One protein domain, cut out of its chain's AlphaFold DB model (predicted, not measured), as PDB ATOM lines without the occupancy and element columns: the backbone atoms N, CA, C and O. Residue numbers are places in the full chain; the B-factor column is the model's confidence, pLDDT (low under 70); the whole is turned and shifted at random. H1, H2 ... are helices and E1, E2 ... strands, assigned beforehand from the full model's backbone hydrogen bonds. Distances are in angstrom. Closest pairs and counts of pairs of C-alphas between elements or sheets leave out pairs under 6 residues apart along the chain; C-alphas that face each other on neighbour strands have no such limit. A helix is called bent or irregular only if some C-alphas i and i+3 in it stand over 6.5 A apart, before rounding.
ATOM      1  N   ASP A   5      36.024  -7.326  28.153       77.19
ATOM      2  CA  ASP A   5      37.289  -7.952  27.766       77.19
ATOM      3  C   ASP A   5      38.549  -7.197  28.233       77.19
ATOM      4  O   ASP A   5      39.461  -7.792  28.786       77.19
ATOM      5  N   PHE A   6      38.578  -5.869  28.094       81.31
ATOM      6  CA  PHE A   6      39.709  -5.045  28.528       81.31
ATOM      7  C   PHE A   6      39.845  -5.005  30.052       81.31
ATOM      8  O   PHE A   6      40.954  -4.979  30.579       81.31
ATOM      9  N   ILE A   7      38.716  -5.001  30.766       82.38
ATOM     10  CA  ILE A   7      38.720  -5.063  32.231       82.38
ATOM     11  C   ILE A   7      39.239  -6.430  32.664       82.38
ATOM     12  O   ILE A   7      40.079  -6.486  33.553       82.38
ATOM     13  N   TYR A   8      38.803  -7.501  31.997       82.94
ATOM     14  CA  TYR A   8      39.286  -8.848  32.279       82.94
ATOM     15  C   TYR A   8      40.790  -8.998  32.029       82.94
ATOM     16  O   TYR A   8      41.472  -9.469  32.930       82.94
ATOM     17  N   ASP A   9      41.324  -8.504  30.906       86.50
ATOM     18  CA  ASP A   9      42.770  -8.526  30.602       86.50
ATOM     19  C   ASP A   9      43.600  -7.792  31.674       86.50
ATOM     20  O   ASP A   9      44.651  -8.268  32.104       86.50
ATOM     21  N   ILE A  10      43.094  -6.659  32.177       84.56
ATOM     22  CA  ILE A  10      43.733  -5.930  33.280       84.56
ATOM     23  C   ILE A  10      43.656  -6.729  34.578       84.56
ATOM     24  O   ILE A  10      44.664  -6.873  35.264       84.56
ATOM     25  N   THR A  11      42.472  -7.226  34.942       84.56
ATOM     26  CA  THR A  11      42.309  -7.980  36.188       84.56
ATOM     27  C   THR A  11      43.104  -9.278  36.178       84.56
ATOM     28  O   THR A  11      43.599  -9.661  37.225       84.56
ATOM     29  N   GLU A  12      43.276  -9.913  35.018       85.50
ATOM     30  CA  GLU A  12      44.063 -11.136  34.856       85.50
ATOM     31  C   GLU A  12      45.548 -10.862  35.113       85.50
ATOM     32  O   GLU A  12      46.149 -11.525  35.951       85.50
ATOM     33  N   LYS A  13      46.106  -9.792  34.529       86.88
ATOM     34  CA  LYS A  13      47.488  -9.361  34.806       86.88
ATOM     35  C   LYS A  13      47.710  -8.976  36.268       86.88
ATOM     36  O   LYS A  13      48.721  -9.336  36.862       86.88
ATOM     37  N   LEU A  14      46.755  -8.256  36.861       84.88
ATOM     38  CA  LEU A  14      46.797  -7.918  38.287       84.88
ATOM     39  C   LEU A  14      46.695  -9.172  39.167       84.88
ATOM     40  O   LEU A  14      47.250  -9.198  40.268       84.88
ATOM     41  N   ASP A  15      45.996 -10.206  38.691       83.38
ATOM     42  CA  ASP A  15      45.901 -11.482  39.387       83.38
ATOM     43  C   ASP A  15      47.223 -12.262  39.327       83.38
ATOM     44  O   ASP A  15      47.668 -12.756  40.367       83.38
ATOM     45  N   GLU A  16      47.874 -12.287  38.156       86.50
ATOM     46  CA  GLU A  16      49.194 -12.894  37.924       86.50
ATOM     47  C   GLU A  16      50.292 -12.279  38.803       86.50
ATOM     48  O   GLU A  16      51.138 -13.000  39.327       86.50
ATOM     49  N   GLU A  17      50.265 -10.960  39.014       85.50
ATOM     50  CA  GLU A  17      51.206 -10.264  39.908       85.50
ATOM     51  C   GLU A  17      50.825 -10.372  41.398       85.50
ATOM     52  O   GLU A  17      51.486  -9.812  42.273       85.50
ATOM     53  N   GLU A  18      49.751 -11.102  41.697       81.44
ATOM     54  CA  GLU A  18      49.164 -11.272  43.019       81.44
ATOM     55  C   GLU A  18      48.885  -9.971  43.794       81.44
ATOM     56  O   GLU A  18      48.978  -9.936  45.033       81.44
ATOM     57  N   LEU A  19      48.531  -8.910  43.066       79.69
ATOM     58  CA  LEU A  19      48.240  -7.597  43.620       79.69
ATOM     59  C   LEU A  19      46.800  -7.527  44.138       79.69
ATOM     60  O   LEU A  19      45.873  -8.109  43.572       79.69
ATOM     61  N   ASP A  20      46.610  -6.771  45.217       80.88
ATOM     62  CA  ASP A  20      45.285  -6.368  45.677       80.88
ATOM     63  C   ASP A  20      44.774  -5.225  44.792       80.88
ATOM     64  O   ASP A  20      45.478  -4.233  44.584       80.88
ATOM     65  N   TYR A  21      43.555  -5.343  44.262       80.88
ATOM     66  CA  TYR A  21      43.011  -4.359  43.325       80.88
ATOM     67  C   TYR A  21      41.519  -4.085  43.516       80.88
ATOM     68  O   TYR A  21      40.742  -4.942  43.938       80.88
ATOM     69  N   LEU A  22      41.124  -2.866  43.139       81.38
ATOM     70  CA  LEU A  22      39.744  -2.419  42.982       81.38
ATOM     71  C   LEU A  22      39.612  -1.735  41.622       81.38
ATOM     72  O   LEU A  22      40.198  -0.679  41.393       81.38
ATOM     73  N   VAL A  23      38.827  -2.323  40.730       81.00
ATOM     74  CA  VAL A  23      38.521  -1.767  39.415       81.00
ATOM     75  C   VAL A  23      37.036  -1.434  39.362       81.00
ATOM     76  O   VAL A  23      36.172  -2.290  39.559       81.00
ATOM     77  N   LEU A  24      36.752  -0.163  39.094       78.38
ATOM     78  CA  LEU A  24      35.407   0.379  38.940       78.38
ATOM     79  C   LEU A  24      35.195   0.722  37.471       78.38
ATOM     80  O   LEU A  24      35.869   1.597  36.927       78.38
ATOM     81  N   ALA A  25      34.250   0.044  36.833       77.75
ATOM     82  CA  ALA A  25      33.858   0.332  35.466       77.75
ATOM     83  C   ALA A  25      32.489   1.005  35.462       77.75
ATOM     84  O   ALA A  25      31.465   0.372  35.712       77.75
ATOM     85  N   ILE A  26      32.482   2.304  35.170       75.81
ATOM     86  CA  ILE A  26      31.261   3.098  35.058       75.81
ATOM     87  C   ILE A  26      30.885   3.164  33.582       75.81
ATOM     88  O   ILE A  26      31.659   3.617  32.736       75.81
ATOM     89  N   ARG A  27      29.690   2.675  33.265       70.31
ATOM     90  CA  ARG A  27      29.099   2.722  31.934       70.31
ATOM     91  C   ARG A  27      27.915   3.672  31.987       70.31
ATOM     92  O   ARG A  27      26.821   3.264  32.373       70.31
ATOM     93  N   GLU A  28      28.144   4.918  31.580       64.31
ATOM     94  CA  GLU A  28      27.063   5.888  31.402       64.31
ATOM     95  C   GLU A  28      26.153   5.429  30.257       64.31
ATOM     96  O   GLU A  28      26.529   5.402  29.077       64.31
ATOM     97  N   GLY A  29      24.954   4.982  30.619       62.03
ATOM     98  CA  GLY A  29      23.912   4.598  29.681       62.03
ATOM     99  C   GLY A  29      22.974   5.772  29.426       62.03
ATOM    100  O   GLY A  29      22.778   6.631  30.271       62.03
ATOM    101  N   ARG A  30      22.300   5.797  28.270       56.81
ATOM    102  CA  ARG A  30      21.302   6.848  27.963       56.81
ATOM    103  C   ARG A  30      20.123   6.925  28.948       56.81
ATOM    104  O   ARG A  30      19.378   7.899  28.888       56.81
ATOM    105  N   TYR A  31      19.911   5.889  29.757       60.50
ATOM    106  CA  TYR A  31      18.748   5.754  30.637       60.50
ATOM    107  C   TYR A  31      19.112   5.309  32.052       60.50
ATOM    108  O   TYR A  31      18.439   5.722  32.988       60.50
ATOM    109  N   GLU A  32      20.156   4.496  32.206       57.16
ATOM    110  CA  GLU A  32      20.643   4.030  33.501       57.16
ATOM    111  C   GLU A  32      22.163   3.891  33.440       57.16
ATOM    112  O   GLU A  32      22.696   3.262  32.516       57.16
ATOM    113  N   ASP A  33      22.840   4.468  34.425       66.94
ATOM    114  CA  ASP A  33      24.264   4.267  34.652       66.94
ATOM    115  C   ASP A  33      24.476   2.883  35.263       66.94
ATOM    116  O   ASP A  33      23.873   2.529  36.277       66.94
ATOM    117  N   LYS A  34      25.320   2.070  34.625       73.06
ATOM    118  CA  LYS A  34      25.699   0.756  35.151       73.06
ATOM    119  C   LYS A  34      27.107   0.821  35.700       73.06
ATOM    120  O   LYS A  34      28.017   1.278  35.013       73.06
ATOM    121  N   VAL A  35      27.276   0.335  36.922       76.31
ATOM    122  CA  VAL A  35      28.582   0.220  37.564       76.31
ATOM    123  C   VAL A  35      28.892  -1.253  37.764       76.31
ATOM    124  O   VAL A  35      28.137  -1.964  38.426       76.31
ATOM    125  N   ASP A  36      30.003  -1.698  37.192       77.19
ATOM    126  CA  ASP A  36      30.563  -3.024  37.427       77.19
ATOM    127  C   ASP A  36      31.791  -2.877  38.326       77.19
ATOM    128  O   ASP A  36      32.680  -2.062  38.061       77.19
ATOM    129  N   VAL A  37      31.819  -3.652  39.409       79.81
ATOM    130  CA  VAL A  37      32.873  -3.596  40.425       79.81
ATOM    131  C   VAL A  37      33.636  -4.911  40.417       79.81
ATOM    132  O   VAL A  37      33.050  -5.970  40.638       79.81
ATOM    133  N   PHE A  38      34.944  -4.834  40.200       82.25
ATOM    134  CA  PHE A  38      35.855  -5.972  40.253       82.25
ATOM    135  C   PHE A  38      36.871  -5.720  41.356       82.25
ATOM    136  O   PHE A  38      37.525  -4.680  41.369       82.25
ATOM    137  N   PHE A  39      37.009  -6.652  42.292       80.19
ATOM    138  CA  PHE A  39      37.954  -6.501  43.388       80.19
ATOM    139  C   PHE A  39      38.620  -7.824  43.733       80.19
ATOM    140  O   PHE A  39      38.002  -8.887  43.650       80.19
ATOM    141  N   ARG A  40      39.871  -7.733  44.175       80.06
ATOM    142  CA  ARG A  40      40.610  -8.817  44.812       80.06
ATOM    143  C   ARG A  40      41.302  -8.239  46.034       80.06
ATOM    144  O   ARG A  40      42.054  -7.278  45.918       80.06
ATOM    145  N   VAL A  41      40.998  -8.804  47.198       76.62
ATOM    146  CA  VAL A  41      41.554  -8.361  48.480       76.62
ATOM    147  C   VAL A  41      42.027  -9.591  49.239       76.62
ATOM    148  O   VAL A  41      41.234 -10.472  49.582       76.62
ATOM    149  N   LYS A  42      43.331  -9.667  49.495       77.88
ATOM    150  CA  LYS A  42      43.954 -10.671  50.351       77.88
ATOM    151  C   LYS A  42      43.573 -10.418  51.807       77.88
ATOM    152  O   LYS A  42      43.372  -9.289  52.259       77.88
ATOM    153  N   ARG A  43      43.492 -11.508  52.570       66.12
ATOM    154  CA  ARG A  43      43.157 -11.495  53.999       66.12
ATOM    155  C   ARG A  43      44.193 -10.641  54.748       66.12
ATOM    156  O   ARG A  43      45.347 -11.043  54.853       66.12
ATOM    157  N   GLY A  44      43.790  -9.459  55.217       67.50
ATOM    158  CA  GLY A  44      44.677  -8.460  55.838       67.50
ATOM    159  C   GLY A  44      44.701  -7.087  55.152       67.50
ATOM    160  O   GLY A  44      45.003  -6.097  55.814       67.50
ATOM    161  N   ALA A  45      44.310  -6.990  53.878       68.81
ATOM    162  CA  ALA A  45      44.200  -5.719  53.147       68.81
ATOM    163  C   ALA A  45      42.810  -5.053  53.276       68.81
ATOM    164  O   ALA A  45      42.602  -3.934  52.808       68.81
ATOM    165  N   GLU A  46      41.868  -5.700  53.974       70.12
ATOM    166  CA  GLU A  46      40.494  -5.219  54.203       70.12
ATOM    167  C   GLU A  46      40.446  -3.829  54.856       70.12
ATOM    168  O   GLU A  46      39.578  -3.018  54.538       70.12
ATOM    169  N   GLY A  47      41.400  -3.531  55.747       70.81
ATOM    170  CA  GLY A  47      41.499  -2.224  56.395       70.81
ATOM    171  C   GLY A  47      41.805  -1.103  55.402       70.81
ATOM    172  O   GLY A  47      41.111  -0.092  55.386       70.81
ATOM    173  N   VAL A  48      42.795  -1.317  54.529       75.19
ATOM    174  CA  VAL A  48      43.182  -0.350  53.488       75.19
ATOM    175  C   VAL A  48      42.038  -0.163  52.496       75.19
ATOM    176  O   VAL A  48      41.699   0.965  52.151       75.19
ATOM    177  N   PHE A  49      41.383  -1.259  52.112       73.94
ATOM    178  CA  PHE A  49      40.250  -1.238  51.195       73.94
ATOM    179  C   PHE A  49      39.065  -0.427  51.739       73.94
ATOM    180  O   PHE A  49      38.519   0.423  51.035       73.94
ATOM    181  N   ASN A  50      38.700  -0.627  53.010       75.88
ATOM    182  CA  ASN A  50      37.638   0.145  53.654       75.88
ATOM    183  C   ASN A  50      37.985   1.634  53.754       75.88
ATOM    184  O   ASN A  50      37.127   2.469  53.482       75.88
ATOM    185  N   THR A  51      39.232   1.981  54.089       79.81
ATOM    186  CA  THR A  51      39.668   3.385  54.121       79.81
ATOM    187  C   THR A  51      39.591   4.033  52.740       79.81
ATOM    188  O   THR A  51      39.116   5.160  52.621       79.81
ATOM    189  N   SER A  52      40.002   3.330  51.682       73.88
ATOM    190  CA  SER A  52      39.909   3.850  50.315       73.88
ATOM    191  C   SER A  52      38.461   4.049  49.859       73.88
ATOM    192  O   SER A  52      38.157   5.061  49.230       73.88
ATOM    193  N   LEU A  53      37.549   3.132  50.198       76.69
ATOM    194  CA  LEU A  53      36.124   3.296  49.896       76.69
ATOM    195  C   LEU A  53      35.501   4.479  50.642       76.69
ATOM    196  O   LEU A  53      34.707   5.218  50.059       76.69
ATOM    197  N   ASP A  54      35.869   4.671  51.907       79.88
ATOM    198  CA  ASP A  54      35.380   5.786  52.717       79.88
ATOM    199  C   ASP A  54      35.850   7.136  52.150       79.88
ATOM    200  O   ASP A  54      35.047   8.046  51.964       79.88
ATOM    201  N   GLN A  55      37.112   7.221  51.715       78.12
ATOM    202  CA  GLN A  55      37.647   8.400  51.023       78.12
ATOM    203  C   GLN A  55      36.922   8.695  49.705       78.12
ATOM    204  O   GLN A  55      36.616   9.850  49.413       78.12
ATOM    205  N   ILE A  56      36.620   7.670  48.903       74.50
ATOM    206  CA  ILE A  56      35.853   7.847  47.660       74.50
ATOM    207  C   ILE A  56      34.453   8.383  47.979       74.50
ATOM    208  O   ILE A  56      33.975   9.297  47.307       74.50
ATOM    209  N   LYS A  57      33.809   7.857  49.026       74.38
ATOM    210  CA  LYS A  57      32.496   8.318  49.479       74.38
ATOM    211  C   LYS A  57      32.537   9.775  49.944       74.38
ATOM    212  O   LYS A  57      31.675  10.549  49.539       74.38
ATOM    213  N   GLU A  58      33.542  10.165  50.724       72.94
ATOM    214  CA  GLU A  58      33.743  11.557  51.144       72.94
ATOM    215  C   GLU A  58      33.948  12.500  49.951       72.94
ATOM    216  O   GLU A  58      33.381  13.590  49.923       72.94
ATOM    217  N   ILE A  59      34.710  12.089  48.933       71.00
ATOM    218  CA  ILE A  59      34.924  12.897  47.721       71.00
ATOM    219  C   ILE A  59      33.621  13.081  46.935       71.00
ATOM    220  O   ILE A  59      33.383  14.159  46.396       71.00
ATOM    221  N   ILE A  60      32.779  12.046  46.860       69.75
ATOM    222  CA  ILE A  60      31.477  12.126  46.183       69.75
ATOM    223  C   ILE A  60      30.538  13.065  46.946       69.75
ATOM    224  O   ILE A  60      29.940  13.940  46.333       69.75
TER     225      ILE A  60
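What this domain is: This is residues 5 to 60 of the 82 residues of an uncharacterized protein of Nitrospina sp (UniProt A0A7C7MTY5). A narrow two-stranded hairpin, E1 and E2, forms the middle tier of a flat, open three-tier arrangement, with helix H1 over one face of the ribbon and helix H2 held out on the opposite face. The turn of the hairpin, residues 28 to 33, sticks out at one end, and residues 54 to 60 of H2 stand free of the rest. The printed part has 56 residues with two named helices and two named strands, in the order H1, E1, E2, H2 along the chain; the two strands are antiparallel, and the class is mixed, helices and strands. The whole is loose, with a radius of gyration of the C-alphas of 13.2 A, and the C-alphas span 38 by 30 by 13 A along their three main axes.

How they stand to each other: The sheet has two strands, E1, residues 21 to 27, and E2, residues 34 to 40. They are antiparallel neighbours, with 170 degrees between their N-to-C directions, and they form a hairpin. C-alphas that face each other include those of Leu 22 and Phe 39, 4.5 A apart, and those of Arg 27 and Lys 34, 5.1 A apart. Across the pair, N of Val 23 and O of Phe 38 are within hydrogen-bond range at 2.8 A, and N of Arg 40 and O of Tyr 21 at 2.9 A. H1, residues 5 to 16, has 4 pairs of C-alphas within 8 A of E1, the closest being those of Leu 14 and Tyr 21 at 7.2 A. The centres of H1 and E1 are 11.8 A apart. Between H1 and E2 there is 1 pair of C-alphas within 8 A, those of Thr 11 and Phe 38 at 7.9 A, and the centres are 12.5 A apart. H2, residues 46 to 60, follows E2 after a tight link. E1 and H2 are apart, but only just, with their closest C-alphas 8.3 A from each other. H1 and H2 are apart. In H1 and H2 every O i to N i+4 pair is within hydrogen-bond range.

Where its parts are: E1 begins at the C-alpha of Tyr 21, printed at (43.011, -4.359, 43.325), and measures 19.3 A from first to last C-alpha. E2 measures 20.2 A from the C-alpha of Lys 34 to that of Arg 40. H1, 12 residues, begins at the C-alpha of Asp 5, at (37.289, -7.952, 27.766), and its first and last C-alphas are 16.4 A apart. H2 is the longest helix by residues, with 15, and measures 21.1 A; it ends at the C-alpha of Ile 60, at (31.477, 12.126, 46.183). Neither helix is bent or irregular.

The domain as a whole: The two C-alphas farthest apart are those of Arg 30 and Gly 44, at 39.5 A, and the C-alphas of Asp 5 and Ile 60, the first and last printed, are 27.9 A apart. Without the stretches that stand free, residues 28 to 33 and residues 54 to 60, the body has 43 residues, spans 29 by 25 by 11 A and has a radius of gyration of 11.0 A. The printed part has no cut. The links H1 to E1, with 4 residues, and E2 to H2, with 5 residues, are tight; the link E1 to E2, with 6 residues, is short. The mean pLDDT of the printed part is 76.3. The model's confidence is under 70 at 10 residues, namely residues 28 to 33, residues 43 to 45 and residue 60.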